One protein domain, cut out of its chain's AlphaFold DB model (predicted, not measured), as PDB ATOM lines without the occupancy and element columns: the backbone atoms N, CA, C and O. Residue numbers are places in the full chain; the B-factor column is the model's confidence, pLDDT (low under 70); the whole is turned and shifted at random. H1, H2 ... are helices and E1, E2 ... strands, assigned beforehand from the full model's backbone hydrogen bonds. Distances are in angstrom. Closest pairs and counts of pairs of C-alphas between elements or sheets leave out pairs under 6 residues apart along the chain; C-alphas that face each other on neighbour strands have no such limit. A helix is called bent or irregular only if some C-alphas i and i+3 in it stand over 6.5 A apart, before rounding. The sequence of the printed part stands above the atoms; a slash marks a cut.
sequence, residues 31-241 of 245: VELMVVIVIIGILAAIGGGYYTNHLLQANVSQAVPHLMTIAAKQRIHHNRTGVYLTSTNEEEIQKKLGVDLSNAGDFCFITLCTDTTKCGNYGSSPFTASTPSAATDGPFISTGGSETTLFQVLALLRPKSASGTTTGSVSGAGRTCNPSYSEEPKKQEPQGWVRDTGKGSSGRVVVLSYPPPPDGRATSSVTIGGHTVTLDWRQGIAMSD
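This is residues 31 to 241 of the 245 residues of the protein "Prepilin-type N-terminal cleavage/methylation domain-containing protein" of Azospirillum sp. Sh1 (UniProt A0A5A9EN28). A six-stranded sheet, strongly twisted and curled like part of a barrel, has the long helix H2 over one face, and a helical arm, residues 31 to 51 of the bent helix H1, sticks out far from this body. The small hairpin E3 and E4 stands near both edge strands of the sheet, E1 and E6, while the short H3 packs on H2 and E1, and long links wind round the body. The printed part has 211 residues with three named helices and then eight named strands along the chain, H1 H2 H3 E1 E2 E3 E4 E5 E6 E7 E8; the large sheet has the order E1, E2, E5, E8, E7, E6, and it and the pair E3 and E4 are antiparallel throughout. The class is mixed, helices and strands, with under half of the residues in named elements. The whole is compact by its radius of gyration of the C-alphas, 19.5 A, yet elongated in outline at 76 by 39 by 31 A, and the arm makes the length.

Start at the large sheet, where E1, residues 107 to 112, is an edge strand beside E2, residues 151 to 157; in this hairpin N 108 and O 156 are 2.8 A apart, within hydrogen-bond range. E5, residues 205 to 210, is next, with N 208 and O 153 at 2.8 A. Then look at E8, residues 237 to 240, where N 238 and O 207 are 2.8 A apart. E7, residues 227 to 234, forms a hairpin with E8, with N 234 and O 237 at 2.8 A, and another with the edge strand E6, residues 216 to 224, with N 222 and O 229 at 2.8 A. E6 bends by 80 degrees at residue 219. E6, E7 and E8 form a meander, each strand the antiparallel neighbour of the one before; with E5, which is the antiparallel neighbour of E8, they form a Greek key. H2, residues 63 to 81, is on one face of this sheet, two layers, at a height over the sheet of 8.1 A. It lies over E2 and E5, and on the local plane it runs slantwise to E2 at 32 degrees, only just; its closest C-alphas to E2 are those of Leu 67 and Val 153, 6.2 A apart. H3, residues 90 to 97, touches H2 at residues 70 to 77 alone, at a steep tilt of 48 degrees, the same way, with the C-alphas of Lys 73 and Leu 97 closest at 5.5 A. H3 only grazes the sheet, with residues 90 to 93. In the hairpin of E3, residues 170 to 172, and E4, residues 175 to 177, N 177 and O 170 are 2.8 A apart; the closest C-alphas of E3 and E6, those of Gly 172 and Ile 224, are 4.0 A apart. H1, residues 31 to 61, was assigned as one helix by its hydrogen bonds, but it is bent: C-alphas 46 and 49 are 6.8 A apart, and its arms H1a, residues 31 to 46, and H1b, residues 49 to 61, stand at a steep tilt of 52 degrees. H1b only grazes the sheet, with residues 57 to 61, and H1b and H2 meet only through their link. Every O i to N i+4 pair is within hydrogen-bond range in H1a, H2 and H3, and 7 of 9 are in H1b.

Find C-alpha 31 at (11.126, -2.244, -83.122); from there H1a runs 23.1 A to C-alpha 46, and H1b covers 20.1 A. H2 begins at C-alpha 63, at (27.427, 43.752, -88.205), and runs 26.4 A. Among the strands, E7 measures 21.7 A, E6 20.4 A and E2 20.0 A; E8 ends at C-alpha 240, at (37.736, 37.019, -85.691).

The C-alphas of Val 31 and Thr 117 are the two farthest apart, at 76.4 A; without residues 31 to 51, which stand free, the body spans 43 by 38 by 30 A. The printed part has no cut. The long links are residues 113 to 150, 158 to 169 and 178 to 204; residues 119 to 120 pair, parallel, with residues 84 to 85. The mean pLDDT of the printed part is 71.8, and 82 residues are under 70, among them residues 120 to 148, 159 to 175 and 191 to 203.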
ATOM      1  N   VAL A  31       9.725  -2.122 -82.687       90.25
ATOM      2  CA  VAL A  31      11.126  -2.244 -83.122       90.25
ATOM      3  C   VAL A  31      11.491  -1.204 -84.188       90.25
ATOM      4  O   VAL A  31      12.557  -0.603 -84.108       90.25
ATOM      5  N   GLU A  32      10.603  -0.943 -85.147       90.50
ATOM      6  CA  GLU A  32      10.782   0.077 -86.189       90.50
ATOM      7  C   GLU A  32      10.915   1.480 -85.577       90.50
ATOM      8  O   GLU A  32      11.867   2.202 -85.879       90.50
ATOM      9  N   LEU A  33      10.050   1.818 -84.614       89.00
ATOM     10  CA  LEU A  33      10.182   3.051 -83.834       89.00
ATOM     11  C   LEU A  33      11.493   3.077 -83.024       89.00
ATOM     12  O   LEU A  33      12.159   4.111 -82.967       89.00
ATOM     13  N   MET A  34      11.880   1.948 -82.418       92.06
ATOM     14  CA  MET A  34      13.082   1.854 -81.583       92.06
ATOM     15  C   MET A  34      14.376   2.078 -82.383       92.06
ATOM     16  O   MET A  34      15.283   2.757 -81.903       92.06
ATOM     17  N   VAL A  35      14.463   1.574 -83.617       93.25
ATOM     18  CA  VAL A  35      15.612   1.834 -84.500       93.25
ATOM     19  C   VAL A  35      15.656   3.307 -84.921       93.25
ATOM     20  O   VAL A  35      16.726   3.915 -84.891       93.25
ATOM     21  N   VAL A  36      14.508   3.918 -85.236       94.25
ATOM     22  CA  VAL A  36      14.436   5.342 -85.615       94.25
ATOM     23  C   VAL A  36      14.920   6.257 -84.484       94.25
ATOM     24  O   VAL A  36      15.750   7.131 -84.737       94.25
ATOM     25  N   ILE A  37      14.487   6.046 -83.233       93.88
ATOM     26  CA  ILE A  37      14.961   6.872 -82.103       93.88
ATOM     27  C   ILE A  37      16.457   6.677 -81.813       93.88
ATOM     28  O   ILE A  37      17.126   7.641 -81.446       93.88
ATOM     29  N   VAL A  38      17.006   5.475 -82.028       95.38
ATOM     30  CA  VAL A  38      18.449   5.211 -81.882       95.38
ATOM     31  C   VAL A  38      19.251   5.956 -82.953       95.38
ATOM     32  O   VAL A  38      20.235   6.619 -82.622       95.38
ATOM     33  N   ILE A  39      18.809   5.927 -84.214       95.19
ATOM     34  CA  ILE A  39      19.454   6.671 -85.308       95.19
ATOM     35  C   ILE A  39      19.396   8.183 -85.042       95.19
ATOM     36  O   ILE A  39      20.419   8.859 -85.143       95.19
ATOM     37  N   ILE A  40      18.236   8.716 -84.640       93.62
ATOM     38  CA  ILE A  40      18.083  10.139 -84.290       93.62
ATOM     39  C   ILE A  40      18.988  10.514 -83.107       93.62
ATOM     40  O   ILE A  40      19.621  11.566 -83.146       93.62
ATOM     41  N   GLY A  41      19.108   9.656 -82.088       93.38
ATOM     42  CA  GLY A  41      19.997   9.877 -80.944       93.38
ATOM     43  C   GLY A  41      21.474   9.984 -81.337       93.38
ATOM     44  O   GLY A  41      22.159  10.910 -80.903       93.38
ATOM     45  N   ILE A  42      21.955   9.092 -82.211       92.25
ATOM     46  CA  ILE A  42      23.334   9.124 -82.729       92.25
ATOM     47  C   ILE A  42      23.572  10.389 -83.570       92.25
ATOM     48  O   ILE A  42      24.577  11.077 -83.386       92.25
ATOM     49  N   LEU A  43      22.634  10.736 -84.458       91.75
ATOM     50  CA  LEU A  43      22.729  11.944 -85.287       91.75
ATOM     51  C   LEU A  43      22.707  13.227 -84.445       91.75
ATOM     52  O   LEU A  43      23.481  14.142 -84.720       91.75
ATOM     53  N   ALA A  44      21.877  13.294 -83.401       87.12
ATOM     54  CA  ALA A  44      21.821  14.435 -82.490       87.12
ATOM     55  C   ALA A  44      23.128  14.605 -81.695       87.12
ATOM     56  O   ALA A  44      23.617  15.729 -81.559       87.12
ATOM     57  N   ALA A  45      23.721  13.500 -81.225       84.25
ATOM     58  CA  ALA A  45      24.977  13.513 -80.475       84.25
ATOM     59  C   ALA A  45      26.163  14.062 -81.292       84.25
ATOM     60  O   ALA A  45      26.998  14.779 -80.747       84.25
ATOM     61  N   ILE A  46      26.225  13.765 -82.595       84.62
ATOM     62  CA  ILE A  46      27.300  14.241 -83.485       84.62
ATOM     63  C   ILE A  46      26.975  15.629 -84.066       84.62
ATOM     64  O   ILE A  46      27.841  16.503 -84.127       84.62
ATOM     65  N   GLY A  47      25.730  15.858 -84.491       75.06
ATOM     66  CA  GLY A  47      25.328  17.065 -85.221       75.06
ATOM     67  C   GLY A  47      25.260  18.340 -84.375       75.06
ATOM     68  O   GLY A  47      25.468  19.432 -84.906       75.06
ATOM     69  N   GLY A  48      25.008  18.219 -83.065       72.62
ATOM     70  CA  GLY A  48      24.778  19.368 -82.181       72.62
ATOM     71  C   GLY A  48      25.931  20.380 -82.128       72.62
ATOM     72  O   GLY A  48      25.682  21.580 -82.042       72.62
ATOM     73  N   GLY A  49      27.185  19.923 -82.228       66.44
ATOM     74  CA  GLY A  49      28.358  20.805 -82.201       66.44
ATOM     75  C   GLY A  49      28.500  21.655 -83.468       66.44
ATOM     76  O   GLY A  49      28.602  22.880 -83.388       66.44
ATOM     77  N   TYR A  50      28.456  21.016 -84.641       65.81
ATOM     78  CA  TYR A  50      28.765  21.644 -85.934       65.81
ATOM     79  C   TYR A  50      27.836  22.810 -86.295       65.81
ATOM     80  O   TYR A  50      28.292  23.822 -86.829       65.81
ATOM     81  N   TYR A  51      26.544  22.712 -85.968       68.69
ATOM     82  CA  TYR A  51      25.559  23.734 -86.339       68.69
ATOM     83  C   TYR A  51      25.805  25.097 -85.662       68.69
ATOM     84  O   TYR A  51      25.519  26.147 -86.241       68.69
ATOM     85  N   THR A  52      26.392  25.101 -84.459       69.38
ATOM     86  CA  THR A  52      26.592  26.328 -83.664       69.38
ATOM     87  C   THR A  52      27.532  27.337 -84.331       69.38
ATOM     88  O   THR A  52      27.272  28.539 -84.274       69.38
ATOM     89  N   ASN A  53      28.568  26.870 -85.032       68.06
ATOM     90  CA  ASN A  53      29.538  27.735 -85.709       68.06
ATOM     91  C   ASN A  53      28.932  28.468 -86.917       68.06
ATOM     92  O   ASN A  53      29.241  29.640 -87.141       68.06
ATOM     93  N   HIS A  54      28.040  27.816 -87.668       71.88
ATOM     94  CA  HIS A  54      27.379  28.426 -88.826       71.88
ATOM     95  C   HIS A  54      26.382  29.515 -88.414       71.88
ATOM     96  O   HIS A  54      26.392  30.599 -88.996       71.88
ATOM     97  N   LEU A  55      25.586  29.273 -87.364       73.31
ATOM     98  CA  LEU A  55      24.721  30.302 -86.772       73.31
ATOM     99  C   LEU A  55      25.531  31.518 -86.305       73.31
ATOM    100  O   LEU A  55      25.146  32.661 -86.525       73.31
ATOM    101  N   LEU A  56      26.683  31.266 -85.688       70.62
ATOM    102  CA  LEU A  56      27.546  32.298 -85.137       70.62
ATOM    103  C   LEU A  56      28.184  33.165 -86.235       70.62
ATOM    104  O   LEU A  56      28.194  34.387 -86.113       70.62
ATOM    105  N   GLN A  57      28.633  32.571 -87.346       74.56
ATOM    106  CA  GLN A  57      29.072  33.321 -88.532       74.56
ATOM    107  C   GLN A  57      27.925  34.126 -89.169       74.56
ATOM    108  O   GLN A  57      28.121  35.287 -89.529       74.56
ATOM    109  N   ALA A  58      26.720  33.551 -89.257       75.44
ATOM    110  CA  ALA A  58      25.545  34.248 -89.780       75.44
ATOM    111  C   ALA A  58      25.182  35.479 -88.932       75.44
ATOM    112  O   ALA A  58      24.949  36.553 -89.484       75.44
ATOM    113  N   ASN A  59      25.220  35.371 -87.603       76.62
ATOM    114  CA  ASN A  59      24.957  36.501 -86.709       76.62
ATOM    115  C   ASN A  59      26.058  37.571 -86.799       76.62
ATOM    116  O   ASN A  59      25.764  38.758 -86.889       76.62
ATOM    117  N   VAL A  60      27.330  37.163 -86.872       77.81
ATOM    118  CA  VAL A  60      28.474  38.072 -87.079       77.81
ATOM    119  C   VAL A  60      28.359  38.844 -88.405       77.81
ATOM    120  O   VAL A  60      28.720  40.020 -88.462       77.81
ATOM    121  N   SER A  61      27.772  38.248 -89.450       81.88
ATOM    122  CA  SER A  61      27.526  38.941 -90.724       81.88
ATOM    123  C   SER A  61      26.545  40.123 -90.615       81.88
ATOM    124  O   SER A  61      26.633  41.055 -91.415       81.88
ATOM    125  N   GLN A  62      25.677  40.159 -89.593       84.44
ATOM    126  CA  GLN A  62      24.725  41.259 -89.377       84.44
ATOM    127  C   GLN A  62      25.420  42.583 -89.016       84.44
ATOM    128  O   GLN A  62      24.874  43.654 -89.277       84.44
ATOM    129  N   ALA A  63      26.647  42.545 -88.483       86.62
ATOM    130  CA  ALA A  63      27.427  43.752 -88.205       86.62
ATOM    131  C   ALA A  63      27.920  44.460 -89.485       86.62
ATOM    132  O   ALA A  63      28.087  45.681 -89.494       86.62
ATOM    133  N   VAL A  64      28.134  43.715 -90.578       89.75
ATOM    134  CA  VAL A  64      28.711  44.217 -91.839       89.75
ATOM    135  C   VAL A  64      27.944  45.407 -92.448       89.75
ATOM    136  O   VAL A  64      28.592  46.417 -92.733       89.75
ATOM    137  N   PRO A  65      26.606  45.386 -92.635       91.88
ATOM    138  CA  PRO A  65      25.878  46.541 -93.177       91.88
ATOM    139  C   PRO A  65      26.012  47.807 -92.313       91.88
ATOM    140  O   PRO A  65      26.119  48.911 -92.854       91.88
ATOM    141  N   HIS A  66      26.077  47.668 -90.985       92.12
ATOM    142  CA  HIS A  66      26.310  48.800 -90.084       92.12
ATOM    143  C   HIS A  66      27.737  49.347 -90.230       92.12
ATOM    144  O   HIS A  66      27.902  50.556 -90.395       92.12
ATOM    145  N   LEU A  67      28.757  48.479 -90.282       91.50
ATOM    146  CA  LEU A  67      30.151  48.874 -90.537       91.50
ATOM    147  C   LEU A  67      30.302  49.638 -91.860       91.50
ATOM    148  O   LEU A  67      30.894  50.717 -91.886       91.50
ATOM    149  N   MET A  68      29.714  49.125 -92.946       92.50
ATOM    150  CA  MET A  68      29.736  49.777 -94.263       92.50
ATOM    151  C   MET A  68      29.044  51.149 -94.234       92.50
ATOM    152  O   MET A  68      29.527  52.104 -94.849       92.50
ATOM    153  N   THR A  69      27.947  51.274 -93.479       94.06
ATOM    154  CA  THR A  69      27.224  52.541 -93.292       94.06
ATOM    155  C   THR A  69      28.063  53.559 -92.513       94.06
ATOM    156  O   THR A  69      28.183  54.707 -92.946       94.06
ATOM    157  N   ILE A  70      28.706  53.146 -91.414       93.12
ATOM    158  CA  ILE A  70      29.626  53.992 -90.636       93.12
ATOM    159  C   ILE A  70      30.797  54.445 -91.521       93.12
ATOM    160  O   ILE A  70      31.053  55.644 -91.617       93.12
ATOM    161  N   ALA A  71      31.441  53.532 -92.253       92.38
ATOM    162  CA  ALA A  71      32.565  53.842 -93.140       92.38
ATOM    163  C   ALA A  71      32.184  54.781 -94.306       92.38
ATOM    164  O   ALA A  71      32.964  55.643 -94.720       92.38
ATOM    165  N   ALA A  72      30.969  54.660 -94.850       94.25
ATOM    166  CA  ALA A  72      30.443  55.618 -95.823       94.25
ATOM    167  C   ALA A  72      30.244  57.008 -95.194       94.25
ATOM    168  O   ALA A  72      30.672  58.015 -95.764       94.25
ATOM    169  N   LYS A  73      29.659  57.073 -93.994       93.56
ATOM    170  CA  LYS A  73      29.422  58.335 -93.284       93.56
ATOM    171  C   LYS A  73      30.707  58.987 -92.770       93.56
ATOM    172  O   LYS A  73      30.784  60.209 -92.819       93.56
ATOM    173  N   GLN A  74      31.737  58.234 -92.379       89.81
ATOM    174  CA  GLN A  74      33.062  58.781 -92.047       89.81
ATOM    175  C   GLN A  74      33.715  59.471 -93.247       89.81
ATOM    176  O   GLN A  74      34.265  60.557 -93.088       89.81
ATOM    177  N   ARG A  75      33.605  58.903 -94.458       91.56
ATOM    178  CA  ARG A  75      34.094  59.556 -95.687       91.56
ATOM    179  C   ARG A  75      33.324  60.841 -96.000       91.56
ATOM    180  O   ARG A  75      33.938  61.850 -96.326       91.56
ATOM    181  N   ILE A  76      31.999  60.838 -95.833       92.88
ATOM    182  CA  ILE A  76      31.174  62.053 -95.975       92.88
ATOM    183  C   ILE A  76      31.525  63.094 -94.897       92.88
ATOM    184  O   ILE A  76      31.565  64.284 -95.197       92.88
ATOM    185  N   HIS A  77      31.792  62.663 -93.661       89.44
ATOM    186  CA  HIS A  77      32.204  63.535 -92.563       89.44
ATOM    187  C   HIS A  77      33.555  64.193 -92.883       89.44
ATOM    188  O   HIS A  77      33.612  65.416 -92.940       89.44
ATOM    189  N   HIS A  78      34.579  63.413 -93.247       89.38
ATOM    190  CA  HIS A  78      35.885  63.924 -93.679       89.38
ATOM    191  C   HIS A  78      35.786  64.896 -94.860       89.38
ATOM    192  O   HIS A  78      36.392  65.961 -94.830       89.38
ATOM    193  N   ASN A  79      34.950  64.612 -95.861       91.56
ATOM    194  CA  ASN A  79      34.734  65.535 -96.982       91.56
ATOM    195  C   ASN A  79      34.026  66.848 -96.582       91.56
ATOM    196  O   ASN A  79      34.020  67.792 -97.369       91.56
ATOM    197  N   ARG A  80      33.416  66.922 -95.391       89.62
ATOM    198  CA  ARG A  80      32.747  68.119 -94.850       89.62
ATOM    199  C   ARG A  80      33.573  68.874 -93.809       89.62
ATOM    200  O   ARG A  80      33.411  70.083 -93.695       89.62
ATOM    201  N   THR A  81      34.376  68.174 -93.013       85.75
ATOM    202  CA  THR A  81      35.116  68.732 -91.864       85.75
ATOM    203  C   THR A  81      36.633  68.716 -92.050       85.75
ATOM    204  O   THR A  81      37.342  69.293 -91.234       85.75
ATOM    205  N   GLY A  82      37.135  68.054 -93.096       85.31
ATOM    206  CA  GLY A  82      38.558  67.789 -93.318       85.31
ATOM    207  C   GLY A  82      39.123  66.637 -92.480       85.31
ATOM    208  O   GLY A  82      40.315  66.369 -92.571       85.31
ATOM    209  N   VAL A  83      38.303  65.971 -91.653       83.31
ATOM    210  CA  VAL A  83      38.775  65.011 -90.643       83.31
ATOM    211  C   VAL A  83      37.833  63.816 -90.439       83.31
ATOM    212  O   VAL A  83      36.618  63.942 -90.547       83.31
ATOM    213  N   TYR A  84      38.371  62.642 -90.109       84.12
ATOM    214  CA  TYR A  84      37.638  61.433 -89.724       84.12
ATOM    215  C   TYR A  84      37.308  61.428 -88.227       84.12
ATOM    216  O   TYR A  84      38.146  61.791 -87.406       84.12
ATOM    217  N   LEU A  85      36.122  60.948 -87.837       83.62
ATOM    218  CA  LEU A  85      35.808  60.761 -86.416       83.62
ATOM    219  C   LEU A  85      36.539  59.538 -85.844       83.62
ATOM    220  O   LEU A  85      36.386  58.428 -86.365       83.62
ATOM    221  N   THR A  86      37.201  59.730 -84.706       80.12
ATOM    222  CA  THR A  86      37.619  58.666 -83.784       80.12
ATOM    223  C   THR A  86      36.797  58.765 -82.497       80.12
ATOM    224  O   THR A  86      36.723  59.837 -81.904       80.12
ATOM    225  N   SER A  87      36.139  57.683 -82.082       78.06
ATOM    226  CA  SER A  87      35.430  57.607 -80.797       78.06
ATOM    227  C   SER A  87      35.143  56.155 -80.416       78.06
ATOM    228  O   SER A  87      34.933  55.294 -81.276       78.06
ATOM    229  N   THR A  88      35.110  55.891 -79.110       76.69
ATOM    230  CA  THR A  88      34.620  54.628 -78.540       76.69
ATOM    231  C   THR A  88      33.221  54.755 -77.928       76.69
ATOM    232  O   THR A  88      32.713  53.778 -77.385       76.69
ATOM    233  N   ASN A  89      32.595  55.936 -78.012       79.25
ATOM    234  CA  ASN A  89      31.221  56.174 -77.586       79.25
ATOM    235  C   ASN A  89      30.295  56.208 -78.811       79.25
ATOM    236  O   ASN A  89      30.409  57.082 -79.673       79.25
ATOM    237  N   GLU A  90      29.348  55.274 -78.877       81.31
ATOM    238  CA  GLU A  90      28.397  55.195 -79.986       81.31
ATOM    239  C   GLU A  90      27.493  56.423 -80.096       81.31
ATOM    240  O   GLU A  90      27.084  56.759 -81.203       81.31
ATOM    241  N   GLU A  91      27.208  57.117 -78.993       81.94
ATOM    242  CA  GLU A  91      26.399  58.341 -78.997       81.94
ATOM    243  C   GLU A  91      27.072  59.446 -79.833       81.94
ATOM    244  O   GLU A  91      26.439  60.097 -80.669       81.94
ATOM    245  N   GLU A  92      28.392  59.613 -79.690       81.56
ATOM    246  CA  GLU A  92      29.160  60.557 -80.505       81.56
ATOM    247  C   GLU A  92      29.179  60.141 -81.977       81.56
ATOM    248  O   GLU A  92      29.033  60.992 -82.859       81.56
ATOM    249  N   ILE A  93      29.324  58.838 -82.247       84.56
ATOM    250  CA  ILE A  93      29.297  58.280 -83.603       84.56
ATOM    251  C   ILE A  93      27.935  58.572 -84.252       84.56
ATOM    252  O   ILE A  93      27.894  59.157 -85.336       84.56
ATOM    253  N   GLN A  94      26.825  58.258 -83.576       85.44
ATOM    254  CA  GLN A  94      25.462  58.562 -84.029       85.44
ATOM    255  C   GLN A  94      25.297  60.060 -84.331       85.44
ATOM    256  O   GLN A  94      24.917  60.430 -85.445       85.44
ATOM    257  N   LYS A  95      25.671  60.931 -83.385       83.44
ATOM    258  CA  LYS A  95      25.494  62.391 -83.461       83.44
ATOM    259  C   LYS A  95      26.361  63.074 -84.524       83.44
ATOM    260  O   LYS A  95      25.902  64.008 -85.178       83.44
ATOM    261  N   LYS A  96      27.614  62.643 -84.711       84.19
ATOM    262  CA  LYS A  96      28.581  63.289 -85.628       84.19
ATOM    263  C   LYS A  96      28.535  62.740 -87.057       84.19
ATOM    264  O   LYS A  96      28.833  63.487 -87.992       84.19
ATOM    265  N   LEU A  97      28.172  61.467 -87.245       86.94
ATOM    266  CA  LEU A  97      28.037  60.847 -88.574       86.94
ATOM    267  C   LEU A  97      26.586  60.846 -89.075       86.94
ATOM    268  O   LEU A  97      26.360  60.707 -90.280       86.94
ATOM    269  N   GLY A  98      25.597  60.977 -88.187       87.19
ATOM    270  CA  GLY A  98      24.191  60.772 -88.528       87.19
ATOM    271  C   GLY A  98      23.941  59.326 -88.957       87.19
ATOM    272  O   GLY A  98      23.477  59.089 -90.078       87.19
ATOM    273  N   VAL A  99      24.336  58.373 -88.109       89.56
ATOM    274  CA  VAL A  99      24.027  56.938 -88.240       89.56
ATOM    275  C   VAL A  99      23.048  56.528 -87.151       89.56
ATOM    276  O   VAL A  99      23.145  57.017 -86.032       89.56
ATOM    277  N   ASP A 100      22.146  55.605 -87.467       88.81
ATOM    278  CA  ASP A 100      21.367  54.896 -86.455       88.81
ATOM    279  C   ASP A 100      22.044  53.550 -86.155       88.81
ATOM    280  O   ASP A 100      22.354  52.773 -87.061       88.81
ATOM    281  N   LEU A 101      22.299  53.307 -84.869       87.25
ATOM    282  CA  LEU A 101      22.923  52.088 -84.336       87.25
ATOM    283  C   LEU A 101      22.038  51.409 -83.275       87.25
ATOM    284  O   LEU A 101      22.483  50.455 -82.636       87.25
ATOM    285  N   SER A 102      20.805  51.897 -83.084       84.44
ATOM    286  CA  SER A 102      19.877  51.426 -82.050       84.44
ATOM    287  C   SER A 102      19.453  49.972 -82.260       84.44
ATOM    288  O   SER A 102      19.481  49.176 -81.322       84.44
ATOM    289  N   ASN A 103      19.152  49.616 -83.510       84.88
ATOM    290  CA  ASN A 103      18.726  48.281 -83.942       84.88
ATOM    291  C   ASN A 103      19.857  47.232 -83.941       84.88
ATOM    292  O   ASN A 103      19.599  46.038 -84.052       84.88
ATOM    293  N   ALA A 104      21.119  47.647 -83.804       83.12
ATOM    294  CA  ALA A 104      22.273  46.748 -83.812       83.12
ATOM    295  C   ALA A 104      22.575  46.197 -82.403       83.12
ATOM    296  O   ALA A 104      23.695  46.325 -81.905       83.12
ATOM    297  N   GLY A 105      21.560  45.635 -81.737       78.94
ATOM    298  CA  GLY A 105      21.586  45.287 -80.309       78.94
ATOM    299  C   GLY A 105      22.708  44.332 -79.883       78.94
ATOM    300  O   GLY A 105      23.195  44.428 -78.759       78.94
ATOM    301  N   ASP A 106      23.201  43.464 -80.762       80.50
ATOM    302  CA  ASP A 106      24.252  42.507 -80.394       80.50
ATOM    303  C   ASP A 106      25.671  43.101 -80.424       80.50
ATOM    304  O   ASP A 106      26.566  42.569 -79.774       80.50
ATOM    305  N   PHE A 107      25.903  44.221 -81.119       82.50
ATOM    306  CA  PHE A 107      27.251  44.748 -81.385       82.50
ATOM    307  C   PHE A 107      27.477  46.143 -80.800       82.50
ATOM    308  O   PHE A 107      26.562  46.958 -80.753       82.50
ATOM    309  N   CYS A 108      28.709  46.440 -80.390       82.69
ATOM    310  CA  CYS A 108      29.175  47.774 -80.021       82.69
ATOM    311  C   CYS A 108      30.196  48.257 -81.057       82.69
ATOM    312  O   CYS A 108      31.165  47.548 -81.335       82.69
ATOM    313  N   PHE A 109      29.982  49.434 -81.638       85.69
ATOM    314  CA  PHE A 109      30.830  49.997 -82.683       85.69
ATOM    315  C   PHE A 109      31.811  51.026 -82.128       85.69
ATOM    316  O   PHE A 109      31.418  51.953 -81.424       85.69
ATOM    317  N   ILE A 110      33.079  50.910 -82.518       81.62
ATOM    318  CA  ILE A 110      34.096  51.943 -82.285       81.62
ATOM    319  C   ILE A 110      34.728  52.365 -83.608       81.62
ATOM    320  O   ILE A 110      34.910  51.545 -84.513       81.62
ATOM    321  N   THR A 111      35.071  53.646 -83.718       83.50
ATOM    322  CA  THR A 111      35.800  54.193 -84.863       83.50
ATOM    323  C   THR A 111      37.210  54.575 -84.448       83.50
ATOM    324  O   THR A 111      37.409  55.288 -83.467       83.50
ATOM    325  N   LEU A 112      38.195  54.105 -85.211       77.50
ATOM    326  CA  LEU A 112      39.615  54.334 -84.967       77.50
ATOM    327  C   LEU A 112      40.231  55.040 -86.175       77.50
ATOM    328  O   LEU A 112      39.888  54.761 -87.322       77.50
ATOM    329  N   CYS A 113      41.142  55.964 -85.911       76.12
ATOM    330  CA  CYS A 113      41.875  56.730 -86.912       76.12
ATOM    331  C   CYS A 113      43.269  57.003 -86.332       76.12
ATOM    332  O   CYS A 113      43.384  57.359 -85.157       76.12
ATOM    333  N   THR A 114      44.321  56.750 -87.109       69.25
ATOM    334  CA  THR A 114      45.721  56.750 -86.636       69.25
ATOM    335  C   THR A 114      46.525  57.960 -87.106       69.25
ATOM    336  O   THR A 114      47.531  58.299 -86.488       69.25
ATOM    337  N   ASP A 115      46.087  58.628 -88.174       68.38
ATOM    338  CA  ASP A 115      46.748  59.804 -88.734       68.38
ATOM    339  C   ASP A 115      46.283  61.082 -88.022       68.38
ATOM    340  O   ASP A 115      45.219  61.631 -88.314       68.38
ATOM    341  N   THR A 116      47.110  61.589 -87.110       65.00
ATOM    342  CA  THR A 116      46.820  62.776 -86.287       65.00
ATOM    343  C   THR A 116      46.499  64.044 -87.086       65.00
ATOM    344  O   THR A 116      45.910  64.962 -86.523       65.00
ATOM    345  N   THR A 117      46.833  64.105 -88.381       70.31
ATOM    346  CA  THR A 117      46.485  65.232 -89.262       70.31
ATOM    347  C   THR A 117      45.110  65.087 -89.916       70.31
ATOM    348  O   THR A 117      44.524  66.085 -90.333       70.31
ATOM    349  N   LYS A 118      44.578  63.858 -89.986       72.50
ATOM    350  CA  LYS A 118      43.303  63.520 -90.638       72.50
ATOM    351  C   LYS A 118      42.205  63.086 -89.663       72.50
ATOM    352  O   LYS A 118      41.107  62.790 -90.124       72.50
ATOM    353  N   CYS A 119      42.444  63.033 -88.351       75.06
ATOM    354  CA  CYS A 119      41.429  62.679 -87.345       75.06
ATOM    355  C   CYS A 119      40.868  63.919 -86.619       75.06
ATOM    356  O   CYS A 119      41.590  64.870 -86.331       75.06
ATOM    357  N   GLY A 120      39.572  63.909 -86.301       65.12
ATOM    358  CA  GLY A 120      38.838  65.020 -85.691       65.12
ATOM    359  C   GLY A 120      38.401  64.712 -84.262       65.12
ATOM    360  O   GLY A 120      38.049  63.573 -83.968       65.12
ATOM    361  N   ASN A 121      38.372  65.750 -83.417       55.12
ATOM    362  CA  ASN A 121      38.262  65.693 -81.952       55.12
ATOM    363  C   ASN A 121      39.469  65.031 -81.255       55.12
ATOM    364  O   ASN A 121      39.418  63.878 -80.835       55.12
ATOM    365  N   TYR A 122      40.511  65.830 -81.014       48.66
ATOM    366  CA  TYR A 122      41.426  65.633 -79.888       48.66
ATOM    367  C   TYR A 122      41.208  66.790 -78.900       48.66
ATOM    368  O   TYR A 122      41.650  67.910 -79.142       48.66
ATOM    369  N   GLY A 123      40.473  66.532 -77.814       41.66
ATOM    370  CA  GLY A 123      40.132  67.532 -76.793       41.66
ATOM    371  C   GLY A 123      38.627  67.594 -76.497       41.66
ATOM    372  O   GLY A 123      37.832  67.804 -77.404       41.66
ATOM    373  N   SER A 124      38.172  67.433 -75.253       33.00
ATOM    374  CA  SER A 124      38.906  67.162 -74.007       33.00
ATOM    375  C   SER A 124      39.151  65.660 -73.778       33.00
ATOM    376  O   SER A 124      38.215  64.927 -73.485       33.00
ATOM    377  N   SER A 125      40.414  65.229 -73.884       44.44
ATOM    378  CA  SER A 125      40.957  63.914 -73.485       44.44
ATOM    379  C   SER A 125      40.043  62.675 -73.607       44.44
ATOM    380  O   SER A 125      39.591  62.129 -72.597       44.44
ATOM    381  N   PRO A 126      39.999  62.065 -74.796       35.56
ATOM    382  CA  PRO A 126      40.217  60.638 -74.939       35.56
ATOM    383  C   PRO A 126      41.676  60.414 -75.372       35.56
ATOM    384  O   PRO A 126      42.056  60.781 -76.479       35.56
ATOM    385  N   PHE A 127      42.460  59.770 -74.503       41.16
ATOM    386  CA  PHE A 127      43.861  59.359 -74.711       41.16
ATOM    387  C   PHE A 127      44.893  60.497 -74.706       41.16
ATOM    388  O   PHE A 127      44.963  61.343 -75.586       41.16
ATOM    389  N   THR A 128      45.750  60.486 -73.685       31.84
ATOM    390  CA  THR A 128      47.003  61.250 -73.652       31.84
ATOM    391  C   THR A 128      47.876  60.917 -74.860       31.84
ATOM    392  O   THR A 128      47.932  59.764 -75.280       31.84
ATOM    393  N   ALA A 129      48.597  61.918 -75.370       35.72
ATOM    394  CA  ALA A 129      49.452  61.806 -76.544       35.72
ATOM    395  C   ALA A 129      50.583  60.767 -76.379       35.72
ATOM    396  O   ALA A 129      51.691  61.078 -75.950       35.72
ATOM    397  N   SER A 130      50.309  59.541 -76.809       34.47
ATOM    398  CA  SER A 130      51.299  58.565 -77.250       34.47
ATOM    399  C   SER A 130      50.677  57.737 -78.365       34.47
ATOM    400  O   SER A 130      49.502  57.378 -78.290       34.47
ATOM    401  N   THR A 131      51.464  57.420 -79.394       37.75
ATOM    402  CA  THR A 131      51.111  56.396 -80.389       37.75
ATOM    403  C   THR A 131      50.592  55.143 -79.674       37.75
ATOM    404  O   THR A 131      51.259  54.718 -78.724       37.75
ATOM    405  N   PRO A 132      49.449  54.558 -80.086       41.31
ATOM    406  CA  PRO A 132      48.842  53.438 -79.372       41.31
ATOM    407  C   PRO A 132      49.856  52.303 -79.240       41.31
ATOM    408  O   PRO A 132      50.336  51.765 -80.239       41.31
ATOM    409  N   SER A 133      50.209  51.973 -77.998       39.09
ATOM    410  CA  SER A 133      51.215  50.960 -77.691       39.09
ATOM    411  C   SER A 133      50.544  49.769 -77.023       39.09
ATOM    412  O   SER A 133      49.741  49.934 -76.099       39.09
ATOM    413  N   ALA A 134      50.917  48.562 -77.453       34.44
ATOM    414  CA  ALA A 134      50.374  47.317 -76.912       34.44
ATOM    415  C   ALA A 134      50.603  47.150 -75.394       34.44
ATOM    416  O   ALA A 134      49.938  46.329 -74.765       34.44
ATOM    417  N   ALA A 135      51.525  47.927 -74.809       36.38
ATOM    418  CA  ALA A 135      51.862  47.900 -73.389       36.38
ATOM    419  C   ALA A 135      50.914  48.731 -72.502       36.38
ATOM    420  O   ALA A 135      50.750  48.397 -71.331       36.38
ATOM    421  N   THR A 136      50.298  49.795 -73.031       37.78
ATOM    422  CA  THR A 136      49.480  50.739 -72.233       37.78
ATOM    423  C   THR A 136      47.995  50.611 -72.537       37.78
ATOM    424  O   THR A 136      47.166  50.636 -71.634       37.78
ATOM    425  N   ASP A 137      47.664  50.453 -73.816       41.69
ATOM    426  CA  ASP A 137      46.291  50.420 -74.319       41.69
ATOM    427  C   ASP A 137      45.766  48.995 -74.493       41.69
ATOM    428  O   ASP A 137      44.735  48.803 -75.119       41.69
ATOM    429  N   GLY A 138      46.491  47.973 -74.026       38.19
ATOM    430  CA  GLY A 138      46.320  46.612 -74.530       38.19
ATOM    431  C   GLY A 138      46.589  46.519 -76.043       38.19
ATOM    432  O   GLY A 138      46.923  47.509 -76.700       38.19
ATOM    433  N   PRO A 139      46.474  45.325 -76.644       43.00
ATOM    434  CA  PRO A 139      46.710  45.153 -78.071       43.00
ATOM    435  C   PRO A 139      45.543  45.720 -78.884       43.00
ATOM    436  O   PRO A 139      44.648  44.985 -79.301       43.00
ATOM    437  N   PHE A 140      45.600  47.032 -79.142       48.94
ATOM    438  CA  PHE A 140      45.012  47.677 -80.319       48.94
ATOM    439  C   PHE A 140      45.094  46.731 -81.520       48.94
ATOM    440  O   PHE A 140      46.086  46.009 -81.683       48.94
ATOM    441  N   ILE A 141      44.091  46.784 -82.400       50.81
ATOM    442  CA  ILE A 141      44.177  46.154 -83.717       50.81
ATOM    443  C   ILE A 141      45.182  46.939 -84.563       50.81
ATOM    444  O   ILE A 141      44.834  47.647 -85.503       50.81
ATOM    445  N   SER A 142      46.460  46.780 -84.224       45.16
ATOM    446  CA  SER A 142      47.577  47.105 -85.086       45.16
ATOM    447  C   SER A 142      47.523  46.122 -86.241       45.16
ATOM    448  O   SER A 142      48.207  45.107 -86.266       45.16
ATOM    449  N   THR A 143      46.666  46.403 -87.216       44.81
ATOM    450  CA  THR A 143      46.798  45.800 -88.532       44.81
ATOM    451  C   THR A 143      48.207  46.113 -89.010       44.81
ATOM    452  O   THR A 143      48.494  47.257 -89.361       44.81
ATOM    453  N   GLY A 144      49.101  45.118 -88.974       40.84
ATOM    454  CA  GLY A 144      50.390  45.201 -89.651       40.84
ATOM    455  C   GLY A 144      50.100  45.526 -91.113       40.84
ATOM    456  O   GLY A 144      49.514  44.712 -91.818       40.84
ATOM    457  N   GLY A 145      50.362  46.771 -91.505       44.34
ATOM    458  CA  GLY A 145      49.630  47.417 -92.595       44.34
ATOM    459  C   GLY A 145      49.520  48.919 -92.339       44.34
ATOM    460  O   GLY A 145      48.446  49.433 -92.044       44.34
ATOM    461  N   SER A 146      50.666  49.601 -92.370       46.41
ATOM    462  CA  SER A 146      51.045  50.413 -93.540       46.41
ATOM    463  C   SER A 146      50.507  51.838 -93.404       46.41
ATOM    464  O   SER A 146      49.361  52.038 -93.007       46.41
ATOM    465  N   GLU A 147      51.309  52.835 -93.782       51.06
ATOM    466  CA  GLU A 147      51.001  54.280 -93.692       51.06
ATOM    467  C   GLU A 147      49.823  54.729 -94.593       51.06
ATOM    468  O   GLU A 147      49.556  55.911 -94.782       51.06
ATOM    469  N   THR A 148      49.109  53.762 -95.167       62.97
ATOM    470  CA  THR A 148      48.000  53.905 -96.105       62.97
ATOM    471  C   THR A 148      46.620  53.784 -95.455       62.97
ATOM    472  O   THR A 148      45.656  54.261 -96.049       62.97
ATOM    473  N   THR A 149      46.486  53.144 -94.285       70.25
ATOM    474  CA  THR A 149      45.180  52.970 -93.617       70.25
ATOM    475  C   THR A 149      44.720  54.294 -93.002       70.25
ATOM    476  O   THR A 149      45.395  54.840 -92.136       70.25
ATOM    477  N   LEU A 150      43.567  54.813 -93.437       77.06
ATOM    478  CA  LEU A 150      43.045  56.115 -93.005       77.06
ATOM    479  C   LEU A 150      42.174  55.993 -91.751       77.06
ATOM    480  O   LEU A 150      42.310  56.781 -90.816       77.06
ATOM    481  N   PHE A 151      41.276  55.007 -91.727       80.81
ATOM    482  CA  PHE A 151      40.427  54.723 -90.573       80.81
ATOM    483  C   PHE A 151      40.005  53.252 -90.528       80.81
ATOM    484  O   PHE A 151      40.064  52.527 -91.525       80.81
ATOM    485  N   GLN A 152      39.529  52.834 -89.358       81.12
ATOM    486  CA  GLN A 152      38.929  51.529 -89.120       81.12
ATOM    487  C   GLN A 152      37.614  51.671 -88.352       81.12
ATOM    488  O   GLN A 152      37.434  52.598 -87.558       81.12
ATOM    489  N   VAL A 153      36.707  50.726 -88.571       87.25
ATOM    490  CA  VAL A 153      35.469  50.575 -87.803       87.25
ATOM    491  C   VAL A 153      35.420  49.155 -87.269       87.25
ATOM    492  O   VAL A 153      35.533  48.201 -88.037       87.25
ATOM    493  N   LEU A 154      35.279  49.005 -85.956       83.94
ATOM    494  CA  LEU A 154      35.254  47.707 -85.290       83.94
ATOM    495  C   LEU A 154      33.859  47.485 -84.711       83.94
ATOM    496  O   LEU A 154      33.325  48.376 -84.056       83.94
ATOM    497  N   ALA A 155      33.295  46.299 -84.918       85.62
ATOM    498  CA  ALA A 155      32.089  45.814 -84.259       85.62
ATOM    499  C   ALA A 155      32.485  44.738 -83.243       85.62
ATOM    500  O   ALA A 155      32.898  43.640 -83.617       85.62
ATOM    501  N   LEU A 156      32.371  45.071 -81.962       79.50
ATOM    502  CA  LEU A 156      32.663  44.205 -80.825       79.50
ATOM    503  C   LEU A 156      31.374  43.531 -80.354       79.50
ATOM    504  O   LEU A 156      30.357  44.202 -80.186       79.50
ATOM    505  N   LEU A 157      31.399  42.220 -80.127       79.00
ATOM    506  CA  LEU A 157      30.224  41.503 -79.632       79.00
ATOM    507  C   LEU A 157      29.919  41.871 -78.167       79.00
ATOM    508  O   LEU A 157      30.830  41.875 -77.338       79.00
ATOM    509  N   ARG A 158      28.657  42.191 -77.846       76.75
ATOM    510  CA  ARG A 158      28.244  42.643 -76.505       76.75
ATOM    511  C   ARG A 158      27.717  41.491 -75.653       76.75
ATOM    512  O   ARG A 158      26.726  40.886 -76.058       76.75
ATOM    513  N   PRO A 159      28.283  41.220 -74.462       68.94
ATOM    514  CA  PRO A 159      27.734  40.206 -73.577       68.94
ATOM    515  C   PRO A 159      26.327  40.611 -73.128       68.94
ATOM    516  O   PRO A 159      26.056  41.783 -72.842       68.94
ATOM    517  N   LYS A 160      25.434  39.628 -73.025       67.06
ATOM    518  CA  LYS A 160      24.184  39.799 -72.290       67.06
ATOM    519  C   LYS A 160      24.485  39.771 -70.784       67.06
ATOM    520  O   LYS A 160      25.405  39.086 -70.344       67.06
ATOM    521  N   SER A 161      23.744  40.563 -70.009       57.53
ATOM    522  CA  SER A 161      23.795  40.534 -68.546       57.53
ATOM    523  C   SER A 161      22.522  39.898 -68.000       57.53
ATOM    524  O   SER A 161      21.415  40.318 -68.347       57.53
ATOM    525  N   ALA A 162      22.678  38.942 -67.085       53.91
ATOM    526  CA  ALA A 162      21.571  38.219 -66.463       53.91
ATOM    527  C   ALA A 162      20.649  39.099 -65.589       53.91
ATOM    528  O   ALA A 162      19.564  38.659 -65.216       53.91
ATOM    529  N   SER A 163      21.061  40.326 -65.242       53.53
ATOM    530  CA  SER A 163      20.337  41.210 -64.314       53.53
ATOM    531  C   SER A 163      19.347  42.187 -64.961       53.53
ATOM    532  O   SER A 163      18.731  42.964 -64.238       53.53
ATOM    533  N   GLY A 164      19.200  42.200 -66.292       52.84
ATOM    534  CA  GLY A 164      18.275  43.115 -66.988       52.84
ATOM    535  C   GLY A 164      18.641  44.606 -66.912       52.84
ATOM    536  O   GLY A 164      17.892  45.449 -67.393       52.84
ATOM    537  N   THR A 165      19.795  44.948 -66.332       49.12
ATOM    538  CA  THR A 165      20.317  46.320 -66.282       49.12
ATOM    539  C   THR A 165      21.496  46.418 -67.241       49.12
ATOM    540  O   THR A 165      22.630  46.077 -66.897       49.12
ATOM    541  N   THR A 166      21.233  46.828 -68.483       53.62
ATOM    542  CA  THR A 166      22.250  46.843 -69.536       53.62
ATOM    543  C   THR A 166      23.248  47.990 -69.382       53.62
ATOM    544  O   THR A 166      23.075  49.057 -69.965       53.62
ATOM    545  N   THR A 167      24.375  47.726 -68.725       56.00
ATOM    546  CA  THR A 167      25.630  48.445 -69.002       56.00
ATOM    547  C   THR A 167      26.480  47.574 -69.925       56.00
ATOM    548  O   THR A 167      27.531  47.071 -69.540       56.00
ATOM    549  N   GLY A 168      25.976  47.334 -71.143       59.12
ATOM    550  CA  GLY A 168      26.567  46.443 -72.155       59.12
ATOM    551  C   GLY A 168      27.837  46.984 -72.820       59.12
ATOM    552  O   GLY A 168      28.003  46.839 -74.032       59.12
ATOM    553  N   SER A 169      28.692  47.662 -72.056       68.25
ATOM    554  CA  SER A 169      29.984  48.153 -72.523       68.25
ATOM    555  C   SER A 169      30.944  46.986 -72.724       68.25
ATOM    556  O   SER A 169      31.078  46.129 -71.851       68.25
ATOM    557  N   VAL A 170      31.635  46.958 -73.862       66.75
ATOM    558  CA  VAL A 170      32.573  45.875 -74.192       66.75
ATOM    559  C   VAL A 170      33.990  46.372 -74.001       66.75
ATOM    560  O   VAL A 170      34.404  47.308 -74.686       66.75
ATOM    561  N   SER A 171      34.735  45.742 -73.095       65.12
ATOM    562  CA  SER A 171      36.161  45.992 -72.917       65.12
ATOM    563  C   SER A 171      37.010  44.886 -73.547       65.12
ATOM    564  O   SER A 171      36.747  43.688 -73.431       65.12
ATOM    565  N   GLY A 172      38.050  45.302 -74.254       52.97
ATOM    566  CA  GLY A 172      38.973  44.436 -74.980       52.97
ATOM    567  C   GLY A 172      39.997  45.308 -75.686       52.97
ATOM    568  O   GLY A 172      39.691  46.463 -75.974       52.97
ATOM    569  N   ALA A 173      41.214  44.803 -75.911       50.50
ATOM    570  CA  ALA A 173      42.302  45.629 -76.439       50.50
ATOM    571  C   ALA A 173      42.426  46.969 -75.674       50.50
ATOM    572  O   ALA A 173      42.402  48.022 -76.301       50.50
ATOM    573  N   GLY A 174      42.385  46.898 -74.327       52.44
ATOM    574  CA  GLY A 174      42.462  48.002 -73.344       52.44
ATOM    575  C   GLY A 174      41.581  49.237 -73.582       52.44
ATOM    576  O   GLY A 174      41.766  50.264 -72.933       52.44
ATOM    577  N   ARG A 175      40.587  49.138 -74.466       65.50
ATOM    578  CA  ARG A 175      39.580  50.163 -74.732       65.50
ATOM    579  C   ARG A 175      38.203  49.635 -74.340       65.50
ATOM    580  O   ARG A 175      37.961  48.428 -74.350       65.50
ATOM    581  N   THR A 176      37.302  50.552 -74.006       71.88
ATOM    582  CA  THR A 176      35.905  50.245 -73.686       71.88
ATOM    583  C   THR A 176      35.019  50.878 -74.745       71.88
ATOM    584  O   THR A 176      35.071  52.090 -74.952       71.88
ATOM    585  N   CYS A 177      34.222  50.055 -75.422       76.12
ATOM    586  CA  CYS A 177      33.137  50.534 -76.262       76.12
ATOM    587  C   CYS A 177      31.926  50.849 -75.386       76.12
ATOM    588  O   CYS A 177      31.431  49.969 -74.677       76.12
ATOM    589  N   ASN A 178      31.464  52.094 -75.447       79.00
ATOM    590  CA  ASN A 178      30.321  52.599 -74.706       79.00
ATOM    591  C   ASN A 178      29.120  52.699 -75.662       79.00
ATOM    592  O   ASN A 178      29.101  53.585 -76.518       79.00
ATOM    593  N   PRO A 179      28.130  51.798 -75.556       77.44
ATOM    594  CA  PRO A 179      26.930  51.855 -76.382       77.44
ATOM    595  C   PRO A 179      26.008  53.029 -76.028       77.44
ATOM    596  O   PRO A 179      25.967  53.486 -74.885       77.44
ATOM    597  N   SER A 180      25.226  53.477 -77.013       79.56
ATOM    598  CA  SER A 180      24.332  54.635 -76.869       79.56
ATOM    599  C   SER A 180      23.080  54.297 -76.047       79.56
ATOM    600  O   SER A 180      22.184  53.586 -76.512       79.56
ATOM    601  N   TYR A 181      23.027  54.788 -74.805       73.12
ATOM    602  CA  TYR A 181      21.904  54.595 -73.872       73.12
ATOM    603  C   TYR A 181      21.354  55.903 -73.272       73.12
ATOM    604  O   TYR A 181      20.230  55.913 -72.764       73.12
ATOM    605  N   SER A 182      22.143  56.980 -73.309       66.06
ATOM    606  CA  SER A 182      21.829  58.308 -72.760       66.06
ATOM    607  C   SER A 182      20.842  59.085 -73.632       66.06
ATOM    608  O   SER A 182      19.901  59.677 -73.109       66.06
ATOM    609  N   GLU A 183      21.040  59.045 -74.949       63.75
ATOM    610  CA  GLU A 183      20.261  59.781 -75.949       63.75
ATOM    611  C   GLU A 183      19.394  58.829 -76.793       63.75
ATOM    612  O   GLU A 183      19.643  57.623 -76.868       63.75
ATOM    613  N   GLU A 184      18.352  59.361 -77.436       63.56
ATOM    614  CA  GLU A 184      17.473  58.581 -78.315       63.56
ATOM    615  C   GLU A 184      17.938  58.615 -79.788       63.56
ATOM    616  O   GLU A 184      18.380  59.662 -80.265       63.56
ATOM    617  N   PRO A 185      17.808  57.506 -80.551       71.25
ATOM    618  CA  PRO A 185      17.220  56.223 -80.163       71.25
ATOM    619  C   PRO A 185      18.179  55.343 -79.343       71.25
ATOM    620  O   PRO A 185      19.287  55.012 -79.774       71.25
ATOM    621  N   LYS A 186      17.702  54.902 -78.172       78.44
ATOM    622  CA  LYS A 186      18.453  54.033 -77.257       78.44
ATOM    623  C   LYS A 186      18.760  52.693 -77.909       78.44
ATOM    624  O   LYS A 186      17.932  52.128 -78.627       78.44
ATOM    625  N   LYS A 187      19.936  52.150 -77.614       83.31
ATOM    626  CA  LYS A 187      20.350  50.863 -78.154       83.31
ATOM    627  C   LYS A 187      19.556  49.699 -77.570       83.31
ATOM    628  O   LYS A 187      19.440  49.566 -76.356       83.31
ATOM    629  N   GLN A 188      19.052  48.835 -78.448       82.38
ATOM    630  CA  GLN A 188      18.341  47.615 -78.073       82.38
ATOM    631  C   GLN A 188      19.252  46.651 -77.303       82.38
ATOM    632  O   GLN A 188      20.480  46.711 -77.405       82.38
ATOM    633  N   GLU A 189      18.656  45.749 -76.524       74.94
ATOM    634  CA  GLU A 189      19.389  44.716 -75.787       74.94
ATOM    635  C   GLU A 189      19.853  43.569 -76.710       74.94
ATOM    636  O   GLU A 189      19.142  43.255 -77.672       74.94
ATOM    637  N   PRO A 190      20.989  42.899 -76.412       74.50
ATOM    638  CA  PRO A 190      21.429  41.718 -77.155       74.50
ATOM    639  C   PRO A 190      20.393  40.581 -77.134       74.50
ATOM    640  O   PRO A 190      19.851  40.217 -76.082       74.50
ATOM    641  N   GLN A 191      20.136  39.978 -78.294       68.19
ATOM    642  CA  GLN A 191      19.068  39.002 -78.499       68.19
ATOM    643  C   GLN A 191      19.585  37.561 -78.463       68.19
ATOM    644  O   GLN A 191      20.054  37.030 -79.460       68.19
ATOM    645  N   GLY A 192      19.408  36.879 -77.329       59.75
ATOM    646  CA  GLY A 192      19.300  35.410 -77.223       59.75
ATOM    647  C   GLY A 192      20.537  34.533 -77.503       59.75
ATOM    648  O   GLY A 192      20.703  33.521 -76.823       59.75
ATOM    649  N   TRP A 193      21.393  34.872 -78.471       61.84
ATOM    650  CA  TRP A 193      22.538  34.048 -78.884       61.84
ATOM    651  C   TRP A 193      23.838  34.417 -78.166       61.84
ATOM    652  O   TRP A 193      24.670  33.536 -77.932       61.84
ATOM    653  N   VAL A 194      23.998  35.680 -77.759       60.22
ATOM    654  CA  VAL A 194      25.104  36.080 -76.884       60.22
ATOM    655  C   VAL A 194      24.763  35.678 -75.453       60.22
ATOM    656  O   VAL A 194      23.887  36.258 -74.815       60.22
ATOM    657  N   ARG A 195      25.416  34.621 -74.968       55.62
ATOM    658  CA  ARG A 195      25.187  34.065 -73.627       55.62
ATOM    659  C   ARG A 195      25.885  34.887 -72.548       55.62
ATOM    660  O   ARG A 195      26.955  35.438 -72.788       55.62
ATOM    661  N   ASP A 196      25.323  34.876 -71.341       51.53
ATOM    662  CA  ASP A 196      25.868  35.607 -70.186       51.53
ATOM    663  C   ASP A 196      27.261  35.093 -69.757       51.53
ATOM    664  O   ASP A 196      28.035  35.816 -69.140       51.53
ATOM    665  N   THR A 197      27.607  33.845 -70.103       48.91
ATOM    666  CA  THR A 197      28.946  33.250 -69.933       48.91
ATOM    667  C   THR A 197      29.248  32.210 -71.026       48.91
ATOM    668  O   THR A 197      28.360  31.487 -71.486       48.91
ATOM    669  N   GLY A 198      30.522  32.093 -71.424       46.12
ATOM    670  CA  GLY A 198      31.032  31.018 -72.293       46.12
ATOM    671  C   GLY A 198      31.198  31.360 -73.783       46.12
ATOM    672  O   GLY A 198      30.834  32.443 -74.232       46.12
ATOM    673  N   LYS A 199      31.759  30.398 -74.542       42.81
ATOM    674  CA  LYS A 199      32.419  30.466 -75.878       42.81
ATOM    675  C   LYS A 199      31.779  31.286 -77.029       42.81
ATOM    676  O   LYS A 199      32.391  31.406 -78.085       42.81
ATOM    677  N   GLY A 200      30.579  31.839 -76.863       49.44
ATOM    678  CA  GLY A 200      29.946  32.770 -77.809       49.44
ATOM    679  C   GLY A 200      29.899  34.233 -77.348       49.44
ATOM    680  O   GLY A 200      29.396  35.059 -78.095       49.44
ATOM    681  N   SER A 201      30.370  34.552 -76.135       50.34
ATOM    682  CA  SER A 201      30.165  35.854 -75.472       50.34
ATOM    683  C   SER A 201      31.342  36.829 -75.595       50.34
ATOM    684  O   SER A 201      31.149  38.038 -75.694       50.34
ATOM    685  N   SER A 202      32.570  36.304 -75.636       53.53
ATOM    686  CA  SER A 202      33.800  37.090 -75.483       53.53
ATOM    687  C   SER A 202      34.769  36.827 -76.632       53.53
ATOM    688  O   SER A 202      34.925  35.689 -77.069       53.53
ATOM    689  N   GLY A 203      35.446  37.872 -77.112       56.03
ATOM    690  CA  GLY A 203      36.545  37.750 -78.080       56.03
ATOM    691  C   GLY A 203      36.185  37.979 -79.551       56.03
ATOM    692  O   GLY A 203      37.087  38.160 -80.365       56.03
ATOM    693  N   ARG A 204      34.897  38.010 -79.924       71.19
ATOM    694  CA  ARG A 204      34.501  38.185 -81.333       71.19
ATOM    695  C   ARG A 204      34.471  39.647 -81.765       71.19
ATOM    696  O   ARG A 204      33.843  40.487 -81.119       71.19
ATOM    697  N   VAL A 205      35.125  39.917 -82.892       76.81
ATOM    698  CA  VAL A 205      35.210  41.236 -83.522       76.81
ATOM    699  C   VAL A 205      35.103  41.117 -85.040       76.81
ATOM    700  O   VAL A 205      35.670  40.209 -85.650       76.81
ATOM    701  N   VAL A 206      34.387  42.057 -85.652       83.62
ATOM    702  CA  VAL A 206      34.480  42.337 -87.091       83.62
ATOM    703  C   VAL A 206      35.172  43.676 -87.255       83.62
ATOM    704  O   VAL A 206      34.803  44.641 -86.591       83.62
ATOM    705  N   VAL A 207      36.163  43.745 -88.131       83.56
ATOM    706  CA  VAL A 207      36.925  44.961 -88.418       83.56
ATOM    707  C   VAL A 207      36.739  45.304 -89.883       83.56
ATOM    708  O   VAL A 207      36.956  44.459 -90.743       83.56
ATOM    709  N   LEU A 208      36.375  46.545 -90.173       88.00
ATOM    710  CA  LEU A 208      36.441  47.128 -91.505       88.00
ATOM    711  C   LEU A 208      37.596  48.127 -91.519       88.00
ATOM    712  O   LEU A 208      37.632  49.026 -90.681       88.00
ATOM    713  N   SER A 209      38.510  47.989 -92.479       84.94
ATOM    714  CA  SER A 209      39.612  48.932 -92.708       84.94
ATOM    715  C   SER A 209      39.412  49.685 -94.017       84.94
ATOM    716  O   SER A 209      39.034  49.094 -95.030       84.94
ATOM    717  N   TYR A 210      39.685  50.991 -94.007       85.38
ATOM    718  CA  TYR A 210      39.664  51.821 -95.206       85.38
ATOM    719  C   TYR A 210      40.960  52.638 -95.343       85.38
ATOM    720  O   TYR A 210      41.281  53.412 -94.435       85.38
ATOM    721  N   PRO A 211      41.676  52.556 -96.482       84.50
ATOM    722  CA  PRO A 211      41.510  51.607 -97.588       84.50
ATOM    723  C   PRO A 211      41.653  50.136 -97.142       84.50
ATOM    724  O   PRO A 211      42.189  49.882 -96.062       84.50
ATOM    725  N   PRO A 212      41.172  49.164 -97.941       81.75
ATOM    726  CA  PRO A 212      41.333  47.749 -97.621       81.75
ATOM    727  C   PRO A 212      42.829  47.365 -97.605       81.75
ATOM    728  O   PRO A 212      43.531  47.673 -98.572       81.75
ATOM    729  N   PRO A 213      43.336  46.695 -96.553       77.62
ATOM    730  CA  PRO A 213      44.656  46.072 -96.590       77.62
ATOM    731  C   PRO A 213      44.666  44.878 -97.567       77.62
ATOM    732  O   PRO A 213      43.596  44.420 -97.979       77.62
ATOM    733  N   PRO A 214      45.853  44.353 -97.931       81.31
ATOM    734  CA  PRO A 214      45.966  43.119 -98.702       81.31
ATOM    735  C   PRO A 214      45.205  41.958 -98.046       81.31
ATOM    736  O   PRO A 214      45.239  41.807 -96.824       81.31
ATOM    737  N   ASP A 215      44.549  41.134 -98.863       85.25
ATOM    738  CA  ASP A 215      43.820  39.957 -98.388       85.25
ATOM    739  C   ASP A 215      44.777  38.920 -97.762       85.25
ATOM    740  O   ASP A 215      45.870  38.667 -98.274       85.25
ATOM    741  N   GLY A 216      44.341  38.293 -96.667       81.00
ATOM    742  CA  GLY A 216      45.077  37.268 -95.926       81.00
ATOM    743  C   GLY A 216      45.241  37.556 -94.431       81.00
ATOM    744  O   GLY A 216      44.751  38.546 -93.882       81.00
ATOM    745  N   ARG A 217      45.953  36.657 -93.742       78.31
ATOM    746  CA  ARG A 217      46.150  36.727 -92.287       78.31
ATOM    747  C   ARG A 217      47.069  37.882 -91.894       78.31
ATOM    748  O   ARG A 217      48.197  37.978 -92.371       78.31
ATOM    749  N   ALA A 218      46.605  38.710 -90.963       72.56
ATOM    750  CA  ALA A 218      47.401  39.755 -90.342       72.56
ATOM    751  C   ALA A 218      48.590  39.160 -89.570       72.56
ATOM    752  O   ALA A 218      48.462  38.148 -88.881       72.56
ATOM    753  N   THR A 219      49.739  39.837 -89.626       64.94
ATOM    754  CA  THR A 219      50.943  39.491 -88.848       64.94
ATOM    755  C   THR A 219      50.822  39.818 -87.357       64.94
ATOM    756  O   THR A 219      51.688  39.439 -86.574       64.94
ATOM    757  N   SER A 220      49.766  40.535 -86.973       63.06
ATOM    758  CA  SER A 220      49.488  40.981 -85.610       63.06
ATOM    759  C   SER A 220      48.201  40.348 -85.096       63.06
ATOM    760  O   SER A 220      47.228  40.207 -85.843       63.06
ATOM    761  N   SER A 221      48.175  40.030 -83.805       63.78
ATOM    762  CA  SER A 221      47.010  39.494 -83.107       63.78
ATOM    763  C   SER A 221      46.431  40.494 -82.101       63.78
ATOM    764  O   SER A 221      47.084  41.452 -81.688       63.78
ATOM    765  N   VAL A 222      45.170  40.275 -81.730       64.88
ATOM    766  CA  VAL A 222      44.346  41.173 -80.914       64.88
ATOM    767  C   VAL A 222      43.808  40.402 -79.720       64.88
ATOM    768  O   VAL A 222      43.158  39.380 -79.906       64.88
ATOM    769  N   THR A 223      44.006  40.890 -78.498       61.22
ATOM    770  CA  THR A 223      43.449  40.255 -77.293       61.22
ATOM    771  C   THR A 223      42.175  40.963 -76.828       61.22
ATOM    772  O   THR A 223      42.212  42.104 -76.365       61.22
ATOM    773  N   ILE A 224      41.037  40.272 -76.916       60.41
ATOM    774  CA  ILE A 224      39.704  40.773 -76.541       60.41
ATOM    775  C   ILE A 224      39.120  39.840 -75.477       60.41
ATOM    776  O   ILE A 224      39.024  38.635 -75.692       60.41
ATOM    777  N   GLY A 225      38.745  40.380 -74.312       56.62
ATOM    778  CA  GLY A 225      38.203  39.577 -73.206       56.62
ATOM    779  C   GLY A 225      39.123  38.440 -72.733       56.62
ATOM    780  O   GLY A 225      38.627  37.408 -72.299       56.62
ATOM    781  N   GLY A 226      40.447  38.595 -72.872       56.66
ATOM    782  CA  GLY A 226      41.446  37.563 -72.556       56.66
ATOM    783  C   GLY A 226      41.773  36.587 -73.696       56.66
ATOM    784  O   GLY A 226      42.758  35.863 -73.594       56.66
ATOM    785  N   HIS A 227      41.021  36.595 -74.801       58.84
ATOM    786  CA  HIS A 227      41.265  35.726 -75.956       58.84
ATOM    787  C   HIS A 227      42.070  36.446 -77.036       58.84
ATOM    788  O   HIS A 227      41.661  37.509 -77.502       58.84
ATOM    789  N   THR A 228      43.192  35.859 -77.457       66.75
ATOM    790  CA  THR A 228      44.013  36.374 -78.561       66.75
ATOM    791  C   THR A 228      43.509  35.840 -79.899       66.75
ATOM    792  O   THR A 228      43.415  34.636 -80.106       66.75
ATOM    793  N   VAL A 229      43.197  36.760 -80.806       69.56
ATOM    794  CA  VAL A 229      42.563  36.534 -82.105       69.56
ATOM    795  C   VAL A 229      43.489  37.023 -83.211       69.56
ATOM    796  O   VAL A 229      43.992  38.146 -83.151       69.56
ATOM    797  N   THR A 230      43.661  36.223 -84.257       74.25
ATOM    798  CA  THR A 230      44.289  36.669 -85.509       74.25
ATOM    799  C   THR A 230      43.203  37.053 -86.508       74.25
ATOM    800  O   THR A 230      42.187  36.371 -86.629       74.25
ATOM    801  N   LEU A 231      43.413  38.152 -87.230       77.19
ATOM    802  CA  LEU A 231      42.492  38.625 -88.261       77.19
ATOM    803  C   LEU A 231      42.852  38.045 -89.631       77.19
ATOM    804  O   LEU A 231      44.013  38.104 -90.027       77.19
ATOM    805  N   ASP A 232      41.862  37.536 -90.366       83.00
ATOM    806  CA  ASP A 232      41.981  37.180 -91.788       83.00
ATOM    807  C   ASP A 232      41.248  38.232 -92.629       83.00
ATOM    808  O   ASP A 232      40.026  38.359 -92.536       83.00
ATOM    809  N   TRP A 233      41.996  39.019 -93.405       83.12
ATOM    810  CA  TRP A 233      41.464  40.093 -94.242       83.12
ATOM    811  C   TRP A 233      40.903  39.549 -95.547       83.12
ATOM    812  O   TRP A 233      41.573  38.809 -96.265       83.12
ATOM    813  N   ARG A 234      39.667  39.938 -95.860       84.50
ATOM    814  CA  ARG A 234      38.995  39.652 -97.127       84.50
ATOM    815  C   ARG A 234      38.218  40.885 -97.564       84.50
ATOM    816  O   ARG A 234      37.247  41.276 -96.919       84.50
ATOM    817  N   GLN A 235      38.639  41.500 -98.663       84.31
ATOM    818  CA  GLN A 235      37.984  42.653 -99.286       84.31
ATOM    819  C   GLN A 235      37.806  43.842 -98.318       84.31
ATOM    820  O   GLN A 235      36.780  44.522 -98.317       84.31
ATOM    821  N   GLY A 236      38.804  44.088 -97.462       80.94
ATOM    822  CA  GLY A 236      38.777  45.175 -96.474       80.94
ATOM    823  C   GLY A 236      37.983  44.903 -95.200       80.94
ATOM    824  O   GLY A 236      37.868  45.802 -94.366       80.94
ATOM    825  N   ILE A 237      37.462  43.687 -95.025       85.31
ATOM    826  CA  ILE A 237      36.817  43.235 -93.793       85.31
ATOM    827  C   ILE A 237      37.618  42.064 -93.225       85.31
ATOM    828  O   ILE A 237      37.976  41.143 -93.956       85.31
ATOM    829  N   ALA A 238      37.868  42.069 -91.922       82.12
ATOM    830  CA  ALA A 238      38.347  40.908 -91.194       82.12
ATOM    831  C   ALA A 238      37.333  40.480 -90.137       82.12
ATOM    832  O   ALA A 238      36.733  41.307 -89.451       82.12
ATOM    833  N   MET A 239      37.171  39.171 -89.984       77.06
ATOM    834  CA  MET A 239      36.395  38.572 -88.902       77.06
ATOM    835  C   MET A 239      37.341  37.811 -87.980       77.06
ATOM    836  O   MET A 239      38.284  37.170 -88.440       77.06
ATOM    837  N   SER A 240      37.074  37.865 -86.679       72.94
ATOM    838  CA  SER A 240      37.736  37.019 -85.691       72.94
ATOM    839  C   SER A 240      37.429  35.541 -85.953       72.94
ATOM    840  O   SER A 240      36.305  35.091 -85.693       72.94
ATOM    841  N   ASP A 241      38.415  34.780 -86.421       58.53
ATOM    842  CA  ASP A 241      38.349  33.322 -86.354       58.53
ATOM    843  C   ASP A 241      38.726  32.886 -84.931       58.53
ATOM    844  O   ASP A 241      39.766  33.279 -84.405       58.53
TER     845      ASP A 241